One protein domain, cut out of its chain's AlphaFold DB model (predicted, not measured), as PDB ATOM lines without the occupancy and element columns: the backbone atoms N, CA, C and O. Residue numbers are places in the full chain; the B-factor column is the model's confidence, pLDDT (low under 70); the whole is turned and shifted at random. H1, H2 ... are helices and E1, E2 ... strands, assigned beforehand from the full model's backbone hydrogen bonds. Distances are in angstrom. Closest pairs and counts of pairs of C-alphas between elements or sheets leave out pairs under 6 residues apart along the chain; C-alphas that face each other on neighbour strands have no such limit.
ATOM      1  N   MET A  45      37.582  22.699   5.412       86.88
ATOM      2  CA  MET A  45      38.404  22.744   4.202       86.88
ATOM      3  C   MET A  45      39.877  22.784   4.615       86.88
ATOM      4  O   MET A  45      40.185  23.301   5.688       86.88
ATOM      5  N   LYS A  46      40.768  22.215   3.803       90.62
ATOM      6  CA  LYS A  46      42.211  22.226   4.057       90.62
ATOM      7  C   LYS A  46      42.969  22.868   2.899       90.62
ATOM      8  O   LYS A  46      42.605  22.627   1.748       90.62
ATOM      9  N   PHE A  47      44.006  23.624   3.237       91.62
ATOM     10  CA  PHE A  47      44.974  24.243   2.330       91.62
ATOM     11  C   PHE A  47      46.351  24.014   2.955       91.62
ATOM     12  O   PHE A  47      46.593  24.516   4.049       91.62
ATOM     13  N   GLY A  48      47.170  23.147   2.358       92.62
ATOM     14  CA  GLY A  48      48.348  22.599   3.037       92.62
ATOM     15  C   GLY A  48      48.007  22.049   4.424       92.62
ATOM     16  O   GLY A  48      47.079  21.242   4.588       92.62
ATOM     17  N   GLU A  49      48.716  22.559   5.430       95.81
ATOM     18  CA  GLU A  49      48.507  22.243   6.845       95.81
ATOM     19  C   GLU A  49      47.513  23.171   7.564       95.81
ATOM     20  O   GLU A  49      47.202  22.964   8.742       95.81
ATOM     21  N   TRP A  50      46.925  24.141   6.859       96.44
ATOM     22  CA  TRP A  50      45.867  24.999   7.382       96.44
ATOM     23  C   TRP A  50      44.501  24.338   7.270       96.44
ATOM     24  O   TRP A  50      44.067  23.864   6.214       96.44
ATOM     25  N   LYS A  51      43.761  24.356   8.375       95.88
ATOM     26  CA  LYS A  51      42.400  23.842   8.473       95.88
ATOM     27  C   LYS A  51      41.424  24.992   8.682       95.88
ATOM     28  O   LYS A  51      41.386  25.605   9.743       95.88
ATOM     29  N   VAL A  52      40.559  25.220   7.702       93.94
ATOM     30  CA  VAL A  52      39.462  26.186   7.805       93.94
ATOM     31  C   VAL A  52      38.232  25.498   8.378       93.94
ATOM     32  O   VAL A  52      37.688  24.552   7.792       93.94
ATOM     33  N   THR A  53      37.765  25.978   9.523       91.94
ATOM     34  CA  THR A  53      36.555  25.503  10.189       91.94
ATOM     35  C   THR A  53      35.370  26.434   9.893       91.94
ATOM     36  O   THR A  53      35.272  27.048   8.830       91.94
ATOM     37  N   GLU A  54      34.364  26.438  10.759       89.44
ATOM     38  CA  GLU A  54      33.296  27.442  10.735       89.44
ATOM     39  C   GLU A  54      33.736  28.733  11.438       89.44
ATOM     40  O   GLU A  54      33.345  29.823  11.030       89.44
ATOM     41  N   ASN A  55      34.605  28.603  12.443       93.12
ATOM     42  CA  ASN A  55      34.907  29.659  13.403       93.12
ATOM     43  C   ASN A  55      36.371  30.109  13.355       93.12
ATOM     44  O   ASN A  55      36.732  31.039  14.067       93.12
ATOM     45  N   SER A  56      37.215  29.424  12.585       96.19
ATOM     46  CA  SER A  56      38.656  29.638  12.619       96.19
ATOM     47  C   SER A  56      39.371  29.152  11.360       96.19
ATOM     48  O   SER A  56      38.877  28.277  10.642       96.19
ATOM     49  N   ILE A  57      40.576  29.675  11.154       97.12
ATOM     50  CA  ILE A  57      41.654  29.062  10.375       97.12
ATOM     51  C   ILE A  57      42.699  28.579  11.382       97.12
ATOM     52  O   ILE A  57      43.132  29.349  12.234       97.12
ATOM     53  N   GLU A  58      43.071  27.303  11.335       97.19
ATOM     54  CA  GLU A  58      43.940  26.673  12.335       97.19
ATOM     55  C   GLU A  58      45.148  26.020  11.670       97.19
ATOM     56  O   GLU A  58      44.982  25.227  10.740       97.19
ATOM     57  N   TRP A  59      46.347  26.305  12.177       96.88
ATOM     58  CA  TRP A  59      47.556  25.567  11.825       96.88
ATOM     59  C   TRP A  59      47.518  24.150  12.408       96.88
ATOM     60  O   TRP A  59      47.157  23.962  13.574       96.88
ATOM     61  N   ASN A  60      47.906  23.152  11.611       92.56
ATOM     62  CA  ASN A  60      47.946  21.745  12.019       92.56
ATOM     63  C   ASN A  60      49.219  21.002  11.551       92.56
ATOM     64  O   ASN A  60      49.245  19.773  11.575       92.56
ATOM     65  N   GLY A  61      50.266  21.722  11.138       87.19
ATOM     66  CA  GLY A  61      51.482  21.136  10.555       87.19
ATOM     67  C   GLY A  61      52.596  20.807  11.551       87.19
ATOM     68  O   GLY A  61      53.632  20.282  11.158       87.19
ATOM     69  N   GLY A  62      52.412  21.088  12.846       88.06
ATOM     70  CA  GLY A  62      53.468  20.921  13.847       88.06
ATOM     71  C   GLY A  62      52.981  20.996  15.293       88.06
ATOM     72  O   GLY A  62      51.804  20.784  15.582       88.06
ATOM     73  N   LEU A  63      53.911  21.272  16.212       88.69
ATOM     74  CA  LEU A  63      53.631  21.407  17.651       88.69
ATOM     75  C   LEU A  63      53.192  22.827  18.032       88.69
ATOM     76  O   LEU A  63      52.553  23.019  19.068       88.69
ATOM     77  N   GLN A  64      53.553  23.808  17.208       95.31
ATOM     78  CA  GLN A  64      53.175  25.205  17.354       95.31
ATOM     79  C   GLN A  64      51.681  25.379  17.083       95.31
ATOM     80  O   GLN A  64      51.059  24.596  16.364       95.31
ATOM     81  N   ARG A  65      51.086  26.411  17.684       94.31
ATOM     82  CA  ARG A  65      49.661  26.704  17.544       94.31
ATOM     83  C   ARG A  65      49.478  28.114  17.014       94.31
ATOM     84  O   ARG A  65      49.771  29.067  17.722       94.31
ATOM     85  N   PHE A  66      48.854  28.209  15.847       97.25
ATOM     86  CA  PHE A  66      48.397  29.465  15.269       97.25
ATOM     87  C   PHE A  66      46.928  29.328  14.876       97.25
ATOM     88  O   PHE A  66      46.538  28.362  14.214       97.25
ATOM     89  N   VAL A  67      46.088  30.240  15.362       97.75
ATOM     90  CA  VAL A  67      44.636  30.194  15.160       97.75
ATOM     91  C   VAL A  67      44.134  31.592  14.861       97.75
ATOM     92  O   VAL A  67      44.279  32.480  15.694       97.75
ATOM     93  N   ILE A  68      43.485  31.746  13.712       97.56
ATOM     94  CA  ILE A  68      42.847  32.987  13.285       97.56
ATOM     95  C   ILE A  68      41.336  32.832  13.477       97.56
ATOM     96  O   ILE A  68      40.733  32.010  12.779       97.56
ATOM     97  N   PRO A  69      40.701  33.570  14.398       96.69
ATOM     98  CA  PRO A  69      39.249  33.573  14.535       96.69
ATOM     99  C   PRO A  69      38.564  34.155  13.289       96.69
ATOM    100  O   PRO A  69      39.001  35.168  12.745       96.69
ATOM    101  N   THR A  70      37.470  33.536  12.833       93.00
ATOM    102  CA  THR A  70      36.723  33.999  11.646       93.00
ATOM    103  C   THR A  70      36.203  35.433  11.813       93.00
ATOM    104  O   THR A  70      36.157  36.191  10.847       93.00
ATOM    105  N   ASP A  71      35.800  35.809  13.026       94.25
ATOM    106  CA  ASP A  71      35.313  37.146  13.384       94.25
ATOM    107  C   ASP A  71      36.416  38.210  13.427       94.25
ATOM    108  O   ASP A  71      36.107  39.398  13.399       94.25
ATOM    109  N   GLU A  72      37.682  37.797  13.414       95.88
ATOM    110  CA  GLU A  72      38.827  38.697  13.344       95.88
ATOM    111  C   GLU A  72      39.465  38.777  11.948       95.88
ATOM    112  O   GLU A  72      40.426  39.523  11.768       95.88
ATOM    113  N   LEU A  73      38.941  38.072  10.939       93.69
ATOM    114  CA  LEU A  73      39.503  38.069   9.576       93.69
ATOM    115  C   LEU A  73      39.502  39.451   8.898       93.69
ATOM    116  O   LEU A  73      40.250  39.669   7.955       93.69
ATOM    117  N   ASN A  74      38.674  40.395   9.347       93.44
ATOM    118  CA  ASN A  74      38.681  41.778   8.860       93.44
ATOM    119  C   ASN A  74      39.558  42.717   9.707       93.44
ATOM    120  O   ASN A  74      39.533  43.928   9.490       93.44
ATOM    121  N   SER A  75      40.293  42.185  10.685       95.88
ATOM    122  CA  SER A  75      41.197  42.976  11.516       95.88
ATOM    123  C   SER A  75      42.392  43.434  10.699       95.88
ATOM    124  O   SER A  75      43.063  42.629  10.048       95.88
ATOM    125  N   THR A  76      42.687  44.724  10.788       96.12
ATOM    126  CA  THR A  76      43.809  45.337  10.089       96.12
ATOM    127  C   THR A  76      44.844  45.897  11.056       96.12
ATOM    128  O   THR A  76      44.557  46.156  12.229       96.12
ATOM    129  N   SER A  77      46.062  46.064  10.561       93.38
ATOM    130  CA  SER A  77      47.172  46.741  11.227       93.38
ATOM    131  C   SER A  77      47.780  47.778  10.286       93.38
ATOM    132  O   SER A  77      47.573  47.718   9.072       93.38
ATOM    133  N   ALA A  78      48.502  48.744  10.852       90.31
ATOM    134  CA  ALA A  78      49.337  49.635  10.055       90.31
ATOM    135  C   ALA A  78      50.526  48.841   9.492       90.31
ATOM    136  O   ALA A  78      51.082  48.000  10.203       90.31
ATOM    137  N   GLY A  79      50.865  49.083   8.228       82.06
ATOM    138  CA  GLY A  79      52.070  48.564   7.589       82.06
ATOM    139  C   GLY A  79      53.311  49.395   7.919       82.06
ATOM    140  O   GLY A  79      53.285  50.276   8.782       82.06
ATOM    141  N   ASN A  80      54.407  49.108   7.215       76.25
ATOM    142  CA  ASN A  80      55.688  49.797   7.406       76.25
ATOM    143  C   ASN A  80      55.749  51.142   6.662       76.25
ATOM    144  O   ASN A  80      56.579  51.990   6.993       76.25
ATOM    145  N   LYS A  81      54.892  51.340   5.655       77.75
ATOM    146  CA  LYS A  81      54.779  52.590   4.891       77.75
ATOM    147  C   LYS A  81      53.651  53.461   5.455       77.75
ATOM    148  O   LYS A  81      52.652  52.949   5.960       77.75
ATOM    149  N   ASP A  82      53.805  54.782   5.345       72.94
ATOM    150  CA  ASP A  82      52.762  55.735   5.748       72.94
ATOM    151  C   ASP A  82      51.432  55.401   5.043       72.94
ATOM    152  O   ASP A  82      51.402  55.171   3.833       72.94
ATOM    153  N   ASP A  83      50.342  55.367   5.814       79.75
ATOM    154  CA  ASP A  83      48.972  55.032   5.382       79.75
ATOM    155  C   ASP A  83      48.748  53.604   4.837       79.75
ATOM    156  O   ASP A  83      47.663  53.293   4.333       79.75
ATOM    157  N   GLU A  84      49.718  52.699   4.974       89.00
ATOM    158  CA  GLU A  84      49.545  51.301   4.584       89.00
ATOM    159  C   GLU A  84      48.673  50.554   5.602       89.00
ATOM    160  O   GLU A  84      48.919  50.576   6.810       89.00
ATOM    161  N   VAL A  85      47.632  49.880   5.113       94.81
ATOM    162  CA  VAL A  85      46.720  49.076   5.931       94.81
ATOM    163  C   VAL A  85      46.789  47.642   5.437       94.81
ATOM    164  O   VAL A  85      46.479  47.378   4.278       94.81
ATOM    165  N   LEU A  86      47.163  46.728   6.328       96.06
ATOM    166  CA  LEU A  86      47.390  45.314   6.028       96.06
ATOM    167  C   LEU A  86      46.466  44.427   6.865       96.06
ATOM    168  O   LEU A  86      45.991  44.838   7.927       96.06
ATOM    169  N   TYR A  87      46.218  43.191   6.427       97.56
ATOM    170  CA  TYR A  87      45.517  42.215   7.259       97.56
ATOM    171  C   TYR A  87      46.417  41.730   8.387       97.56
ATOM    172  O   TYR A  87      47.377  40.989   8.172       97.56
ATOM    173  N   LYS A  88      46.025  42.086   9.611       96.81
ATOM    174  CA  LYS A  88      46.784  41.841  10.840       96.81
ATOM    175  C   LYS A  88      47.254  40.393  10.958       96.81
ATOM    176  O   LYS A  88      48.398  40.136  11.297       96.81
ATOM    177  N   TRP A  89      46.358  39.442  10.712       97.62
ATOM    178  CA  TRP A  89      46.630  38.026  10.957       97.62
ATOM    179  C   TRP A  89      47.566  37.379   9.937       97.62
ATOM    180  O   TRP A  89      48.224  36.403  10.279       97.62
ATOM    181  N   ILE A  90      47.635  37.914   8.716       96.50
ATOM    182  CA  ILE A  90      48.607  37.456   7.717       96.50
ATOM    183  C   ILE A  90      49.989  38.006   8.083       96.50
ATOM    184  O   ILE A  90      50.941  37.242   8.111       96.50
ATOM    185  N   VAL A  91      50.072  39.283   8.478       95.50
ATOM    186  CA  VAL A  91      51.322  39.897   8.968       95.50
ATOM    187  C   VAL A  91      51.849  39.181  10.217       95.50
ATOM    188  O   VAL A  91      53.022  38.852  10.293       95.50
ATOM    189  N   LEU A  92      50.988  38.841  11.178       96.19
ATOM    190  CA  LEU A  92      51.430  38.071  12.348       96.19
ATOM    191  C   LEU A  92      51.965  36.684  11.973       96.19
ATOM    192  O   LEU A  92      52.851  36.180  12.646       96.19
ATOM    193  N   ALA A  93      51.439  36.058  10.918       96.06
ATOM    194  CA  ALA A  93      51.952  34.769  10.469       96.06
ATOM    195  C   ALA A  93      53.347  34.896   9.836       96.06
ATOM    196  O   ALA A  93      54.134  33.965   9.956       96.06
ATOM    197  N   THR A  94      53.682  36.031   9.210       94.50
ATOM    198  CA  THR A  94      55.034  36.255   8.667       94.50
ATOM    199  C   THR A  94      56.090  36.449   9.756       94.50
ATOM    200  O   THR A  94      57.268  36.307   9.475       94.50
ATOM    201  N   GLU A  95      55.692  36.748  10.996       93.81
ATOM    202  CA  GLU A  95      56.613  36.855  12.142       93.81
ATOM    203  C   GLU A  95      56.973  35.486  12.757       93.81
ATOM    204  O   GLU A  95      57.839  35.399  13.630       93.81
ATOM    205  N   GLU A  96      56.305  34.409  12.337       94.50
ATOM    206  CA  GLU A  96      56.508  33.063  12.870       94.50
ATOM    207  C   GLU A  96      57.567  32.308  12.046       94.50
ATOM    208  O   GLU A  96      57.272  31.750  10.991       94.50
ATOM    209  N   ASP A  97      58.791  32.227  12.572       91.38
ATOM    210  CA  ASP A  97      59.970  31.606  11.933       91.38
ATOM    211  C   ASP A  97      59.809  30.125  11.536       91.38
ATOM    212  O   ASP A  97      60.549  29.587  10.711       91.38
ATOM    213  N   TRP A  98      58.840  29.437  12.138       93.50
ATOM    214  CA  TRP A  98      58.532  28.035  11.881       93.50
ATOM    215  C   TRP A  98      57.533  27.827  10.733       93.50
ATOM    216  O   TRP A  98      57.280  26.675  10.369       93.50
ATOM    217  N   LEU A  99      56.963  28.897  10.166       94.62
ATOM    218  CA  LEU A  99      56.151  28.847   8.951       94.62
ATOM    219  C   LEU A  99      57.028  29.066   7.719       94.62
ATOM    220  O   LEU A  99      57.741  30.057   7.608       94.62
ATOM    221  N   THR A 100      56.948  28.158   6.748       93.31
ATOM    222  CA  THR A 100      57.662  28.337   5.480       93.31
ATOM    223  C   THR A 100      56.901  29.268   4.538       93.31
ATOM    224  O   THR A 100      55.687  29.442   4.659       93.31
ATOM    225  N   GLN A 101      57.574  29.784   3.502       92.31
ATOM    226  CA  GLN A 101      56.908  30.548   2.439       92.31
ATOM    227  C   GLN A 101      55.722  29.777   1.823       92.31
ATOM    228  O   GLN A 101      54.671  30.362   1.574       92.31
ATOM    229  N   ASN A 102      55.845  28.454   1.637       92.75
ATOM    230  CA  ASN A 102      54.750  27.608   1.144       92.75
ATOM    231  C   ASN A 102      53.563  27.566   2.112       92.75
ATOM    232  O   ASN A 102      52.417  27.657   1.673       92.75
ATOM    233  N   ASP A 103      53.827  27.482   3.415       95.81
ATOM    234  CA  ASP A 103      52.773  27.501   4.428       95.81
ATOM    235  C   ASP A 103      52.053  28.850   4.444       95.81
ATOM    236  O   ASP A 103      50.828  28.900   4.562       95.81
ATOM    237  N   LEU A 104      52.791  29.946   4.275       96.06
ATOM    238  CA  LEU A 104      52.224  31.287   4.185       96.06
ATOM    239  C   LEU A 104      51.440  31.488   2.875       96.06
ATOM    240  O   LEU A 104      50.393  32.138   2.881       96.06
ATOM    241  N   TYR A 105      51.854  30.875   1.761       94.62
ATOM    242  CA  TYR A 105      51.024  30.820   0.552       94.62
ATOM    243  C   TYR A 105      49.717  30.076   0.808       94.62
ATOM    244  O   TYR A 105      48.650  30.604   0.493       94.62
ATOM    245  N   ASP A 106      49.765  28.885   1.405       95.81
ATOM    246  CA  ASP A 106      48.569  28.108   1.739       95.81
ATOM    247  C   ASP A 106      47.638  28.863   2.705       95.81
ATOM    248  O   ASP A 106      46.409  28.790   2.569       95.81
ATOM    249  N   LEU A 107      48.203  29.654   3.625       97.50
ATOM    250  CA  LEU A 107      47.444  30.545   4.498       97.50
ATOM    251  C   LEU A 107      46.649  31.577   3.693       97.50
ATOM    252  O   LEU A 107      45.465  31.772   3.966       97.50
ATOM    253  N   ASN A 108      47.248  32.193   2.673       96.12
ATOM    254  CA  ASN A 108      46.576  33.185   1.829       96.12
ATOM    255  C   ASN A 108      45.329  32.599   1.144       96.12
ATOM    256  O   ASN A 108      44.262  33.223   1.137       96.12
ATOM    257  N   TYR A 109      45.409  31.357   0.655       92.75
ATOM    258  CA  TYR A 109      44.244  30.641   0.120       92.75
ATOM    259  C   TYR A 109      43.191  30.354   1.193       92.75
ATOM    260  O   TYR A 109      41.992  30.571   0.970       92.75
ATOM    261  N   ALA A 110      43.624  29.877   2.363       95.38
ATOM    262  CA  ALA A 110      42.740  29.599   3.486       95.38
ATOM    263  C   ALA A 110      41.992  30.860   3.945       95.38
ATOM    264  O   ALA A 110      40.793  30.791   4.233       95.38
ATOM    265  N   PHE A 111      42.674  32.005   3.948       95.62
ATOM    266  CA  PHE A 111      42.154  33.303   4.357       95.62
ATOM    267  C   PHE A 111      41.038  33.790   3.433       95.62
ATOM    268  O   PHE A 111      39.923  34.047   3.893       95.62
ATOM    269  N   VAL A 112      41.283  33.818   2.118       92.81
ATOM    270  CA  VAL A 112      40.274  34.210   1.117       92.81
ATOM    271  C   VAL A 112      39.070  33.267   1.155       92.81
ATOM    272  O   VAL A 112      37.917  33.711   1.123       92.81
ATOM    273  N   PHE A 113      39.309  31.959   1.281       91.25
ATOM    274  CA  PHE A 113      38.230  30.979   1.390       91.25
ATOM    275  C   PHE A 113      37.378  31.197   2.650       91.25
ATOM    276  O   PHE A 113      36.144  31.183   2.576       91.25
ATOM    277  N   ALA A 114      38.009  31.412   3.807       92.62
ATOM    278  CA  ALA A 114      37.314  31.664   5.067       92.62
ATOM    279  C   ALA A 114      36.523  32.981   5.030       92.62
ATOM    280  O   ALA A 114      35.372  33.016   5.478       92.62
ATOM    281  N   ALA A 115      37.090  34.034   4.438       91.56
ATOM    282  CA  ALA A 115      36.434  35.325   4.257       91.56
ATOM    283  C   ALA A 115      35.180  35.209   3.371       91.56
ATOM    284  O   ALA A 115      34.087  35.626   3.763       91.56
ATOM    285  N   GLY A 116      35.298  34.542   2.217       88.31
ATOM    286  CA  GLY A 116      34.168  34.304   1.313       88.31
ATOM    287  C   GLY A 116      33.069  33.435   1.936       88.31
ATOM    288  O   GLY A 116      31.879  33.687   1.741       88.31
ATOM    289  N   LYS A 117      33.449  32.430   2.735       87.62
ATOM    290  CA  LYS A 117      32.502  31.546   3.432       87.62
ATOM    291  C   LYS A 117      31.746  32.263   4.554       87.62
ATOM    292  O   LYS A 117      30.549  32.024   4.724       87.62
ATOM    293  N   SER A 118      32.434  33.102   5.324       84.94
ATOM    294  CA  SER A 118      31.868  33.819   6.474       84.94
ATOM    295  C   SER A 118      31.051  35.046   6.077       84.94
ATOM    296  O   SER A 118      30.162  35.453   6.823       84.94
ATOM    297  N   GLY A 119      31.275  35.590   4.877       84.81
ATOM    298  CA  GLY A 119      30.557  36.767   4.389       84.81
ATOM    299  C   GLY A 119      30.969  38.054   5.102       84.81
ATOM    300  O   GLY A 119      30.173  38.990   5.165       84.81
ATOM    301  N   ILE A 120      32.182  38.090   5.660       86.69
ATOM    302  CA  ILE A 120      32.769  39.311   6.214       86.69
ATOM    303  C   ILE A 120      33.048  40.336   5.108       86.69
ATOM    304  O   ILE A 120      33.161  39.995   3.928       86.69
ATOM    305  N   ASN A 121      33.190  41.604   5.497       88.62
ATOM    306  CA  ASN A 121      33.583  42.665   4.576       88.62
ATOM    307  C   ASN A 121      35.083  42.572   4.259       88.62
ATOM    308  O   ASN A 121      35.903  43.216   4.910       88.62
ATOM    309  N   PHE A 122      35.423  41.731   3.288       89.75
ATOM    310  CA  PHE A 122      36.784  41.528   2.810       89.75
ATOM    311  C   PHE A 122      37.145  42.570   1.743       89.75
ATOM    312  O   PHE A 122      36.488  42.655   0.703       89.75
ATOM    313  N   SER A 123      38.190  43.354   2.000       93.81
ATOM    314  CA  SER A 123      38.793  44.273   1.036       93.81
ATOM    315  C   SER A 123      39.900  43.573   0.249       93.81
ATOM    316  O   SER A 123      40.868  43.095   0.843       93.81
ATOM    317  N   TYR A 124      39.752  43.537  -1.076       90.56
ATOM    318  CA  TYR A 124      40.779  43.025  -1.984       90.56
ATOM    319  C   TYR A 124      41.983  43.964  -2.060       90.56
ATOM    320  O   TYR A 124      43.104  43.483  -2.079       90.56
ATOM    321  N   ASP A 125      41.769  45.280  -1.981       93.62
ATOM    322  CA  ASP A 125      42.860  46.261  -2.024       93.62
ATOM    323  C   ASP A 125      43.818  46.091  -0.829       93.62
ATOM    324  O   ASP A 125      45.035  46.134  -0.982       93.62
ATOM    325  N   ILE A 126      43.267  45.825   0.365       95.00
ATOM    326  CA  ILE A 126      44.059  45.532   1.575       95.00
ATOM    327  C   ILE A 126      44.774  44.186   1.428       95.00
ATOM    328  O   ILE A 126      45.911  44.038   1.871       95.00
ATOM    329  N   PHE A 127      44.126  43.195   0.811       95.19
ATOM    330  CA  PHE A 127      44.736  41.884   0.599       95.19
ATOM    331  C   PHE A 127      45.923  41.971  -0.358       95.19
ATOM    332  O   PHE A 127      46.989  41.469  -0.028       95.19
ATOM    333  N   ASP A 128      45.761  42.660  -1.486       93.50
ATOM    334  CA  ASP A 128      46.819  42.850  -2.478       93.50
ATOM    335  C   ASP A 128      48.020  43.592  -1.870       93.50
ATOM    336  O   ASP A 128      49.162  43.180  -2.076       93.50
ATOM    337  N   ALA A 129      47.775  44.618  -1.042       94.25
ATOM    338  CA  ALA A 129      48.828  45.286  -0.274       94.25
ATOM    339  C   ALA A 129      49.514  44.338   0.729       94.25
ATOM    340  O   ALA A 129      50.735  44.339   0.851       94.25
ATOM    341  N   THR A 130      48.742  43.480   1.403       95.56
ATOM    342  CA  THR A 130      49.279  42.479   2.345       95.56
ATOM    343  C   THR A 130      50.151  41.442   1.646       95.56
ATOM    344  O   THR A 130      51.199  41.077   2.173       95.56
ATOM    345  N   LEU A 131      49.765  40.996   0.449       94.06
ATOM    346  CA  LEU A 131      50.589  40.095  -0.349       94.06
ATOM    347  C   LEU A 131      51.887  40.776  -0.780       94.06
ATOM    348  O   LEU A 131      52.949  40.190  -0.614       94.06
ATOM    349  N   ALA A 132      51.817  42.009  -1.292       92.50
ATOM    350  CA  ALA A 132      53.007  42.771  -1.670       92.50
ATOM    351  C   ALA A 132      53.985  42.921  -0.495       92.50
ATOM    352  O   ALA A 132      55.169  42.647  -0.659       92.50
ATOM    353  N   TYR A 133      53.480  43.258   0.694       92.38
ATOM    354  CA  TYR A 133      54.274  43.305   1.922       92.38
ATOM    355  C   TYR A 133      54.952  41.961   2.238       92.38
ATOM    356  O   TYR A 133      56.147  41.916   2.510       92.38
ATOM    357  N   GLN A 134      54.210  40.854   2.156       91.75
ATOM    358  CA  GLN A 134      54.749  39.515   2.394       91.75
ATOM    359  C   GLN A 134      55.852  39.143   1.384       91.75
ATOM    360  O   GLN A 134      56.848  38.538   1.766       91.75
ATOM    361  N   TYR A 135      55.696  39.513   0.110       89.56
ATOM    362  CA  TYR A 135      56.728  39.302  -0.909       89.56
ATOM    363  C   TYR A 135      57.984  40.140  -0.648       89.56
ATOM    364  O   TYR A 135      59.083  39.609  -0.766       89.56
ATOM    365  N   GLU A 136      57.828  41.412  -0.261       89.94
ATOM    366  CA  GLU A 136      58.960  42.277   0.109       89.94
ATOM    367  C   GLU A 136      59.767  41.668   1.272       89.94
ATOM    368  O   GLU A 136      60.995  41.694   1.235       89.94
ATOM    369  N   LEU A 137      59.098  41.067   2.266       87.25
ATOM    370  CA  LEU A 137      59.778  40.363   3.361       87.25
ATOM    371  C   LEU A 137      60.591  39.165   2.862       87.25
ATOM    372  O   LEU A 137      61.764  39.041   3.207       87.25
ATOM    373  N   PHE A 138      60.001  38.319   2.017       85.44
ATOM    374  CA  PHE A 138      60.692  37.141   1.487       85.44
ATOM    375  C   PHE A 138      61.921  37.504   0.653       85.44
ATOM    376  O   PHE A 138      62.960  36.868   0.795       85.44
ATOM    377  N   GLU A 139      61.827  38.545  -0.179       82.06
ATOM    378  CA  GLU A 139      62.972  39.034  -0.954       82.06
ATOM    379  C   GLU A 139      64.075  39.597  -0.043       82.06
ATOM    380  O   GLU A 139      65.253  39.373  -0.308       82.06
ATOM    381  N   SER A 140      63.714  40.278   1.052       75.06
ATOM    382  CA  SER A 140      64.700  40.801   2.008       75.06
ATOM    383  C   SER A 140      65.419  39.708   2.809       75.06
ATOM    384  O   SER A 140      66.619  39.825   3.046       75.06
ATOM    385  N   GLU A 141      64.723  38.628   3.175       63.78
ATOM    386  CA  GLU A 141      65.323  37.483   3.875       63.78
ATOM    387  C   GLU A 141      66.303  36.710   2.978       63.78
ATOM    388  O   GLU A 141      67.346  36.259   3.447       63.78
ATOM    389  N   ASP A 142      66.009  36.607   1.678       60.44
ATOM    390  CA  ASP A 142      66.884  35.944   0.705       60.44
ATOM    391  C   ASP A 142      68.176  36.748   0.410       60.44
ATOM    392  O   ASP A 142      69.185  36.167  -0.001       60.44
ATOM    393  N   GLU A 143      68.180  38.074   0.615       58.47
ATOM    394  CA  GLU A 143      69.353  38.941   0.393       58.47
ATOM    395  C   GLU A 143      70.328  38.989   1.588       58.47
ATOM    396  O   GLU A 143      71.538  39.120   1.377       58.47
ATOM    397  N   GLU A 144      69.854  38.834   2.831       52.47
ATOM    398  CA  GLU A 144      70.711  38.877   4.032       52.47
ATOM    399  C   GLU A 144      71.661  37.666   4.158       52.47
ATOM    400  O   GLU A 144      72.699  37.758   4.816       52.47
ATOM    401  N   ASP A 145      71.378  36.557   3.468       51.00
ATOM    402  CA  ASP A 145      72.180  35.325   3.519       51.00
ATOM    403  C   ASP A 145      73.440  35.357   2.613       51.00
ATOM    404  O   ASP A 145      74.221  34.398   2.586       51.00
TER     405      ASP A 145
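Overview. This is residues 45 to 145 of the 148 residues of an uncharacterized protein of uncultured Segetibacter sp (UniProt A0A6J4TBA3). A small antiparallel sheet of four short strands, E1 to E4, has one face covered by the long helix H2; a second long helix, H3, runs beside H2 the opposite way, at some distance from it, with the short helix H1 packed on both of them near the middle of the domain. A small strand hairpin, E5 and E6, packs on the first part of H3, while residues 139 to 145 at the other end of H3 stick out. The printed part has 101 residues with six named strands followed by three named helices, in the order E1 E2 E3 E4 E5 E6 H1 H2 H3; the class is mixed, helices and strands. It is compact, with a radius of gyration of the C-alphas of 13.2 A, and flat, spanning 39 by 33 by 16 A.

Along the chain. The larger sheet holds E1, residues 45 to 47, beginning at C-alpha 45 (38.404, 22.744, 4.202), E2, residues 50 to 52, E3, residues 56 to 59 and 9.8 A long, and E4, residues 67 to 69. H2, residues 101 to 118, is 25.6 A long and begins at C-alpha 101 (56.908, 30.548, 2.439). H1 is residues 88 to 94, 10.2 A long. E5, residues 76 to 78, and E6, residues 85 to 87, form the other sheet. H3, residues 124 to 144, is 30.8 A long and ends at C-alpha 144 (70.711, 38.877, 4.032).

Arrangement. E1 E2 E3 E4 is a meander, each strand the antiparallel neighbour of the one before; E1 and E4 are its edge strands. N 45 and O 52 are 3.0 A apart, N 51 and O 58 2.8 A, and N 57 and O 68 2.8 A, within hydrogen-bond range. H2 is on one face of this sheet, making two layers, helix over sheet, at a height of 7.7 A. It lies over E2 and runs along the strands, at 1 degrees to E2 on the local plane; the closest C-alphas of the two are Val 52 and Ala 110, 6.4 A. H1 only grazes the sheet. H1 and H2, a helical hairpin, touch through residues 104 to 108 of H2, closest at the C-alphas of Ala 93 and Leu 104, 7.2 A, at a shallow tilt of 20 degrees, opposite ways. H3 touches H1 with residues 130 to 134 alone, closest at the C-alphas of Thr 94 and Gln 134, 7.1 A. H2 and H3 are close but not clearly touching, their closest C-alphas, Gln 101 and Phe 138, 7.7 A apart. In the hairpin E5 and E6, N 77 and O 86 are 2.9 A apart, within hydrogen-bond range; the closest C-alphas of E6 and H3 are Leu 86 and Thr 130, 5.0 A. In H1, H2 and H3 every O i to N i+4 pair is within hydrogen-bond range.

Size, cuts and confidence. The C-alphas farthest apart, Gly 119 and Asp 145, are 41.7 A apart. The printed part has no cut and no long link. Mean pLDDT of the printed part is 90.4; residues 141 to 145 are under 70.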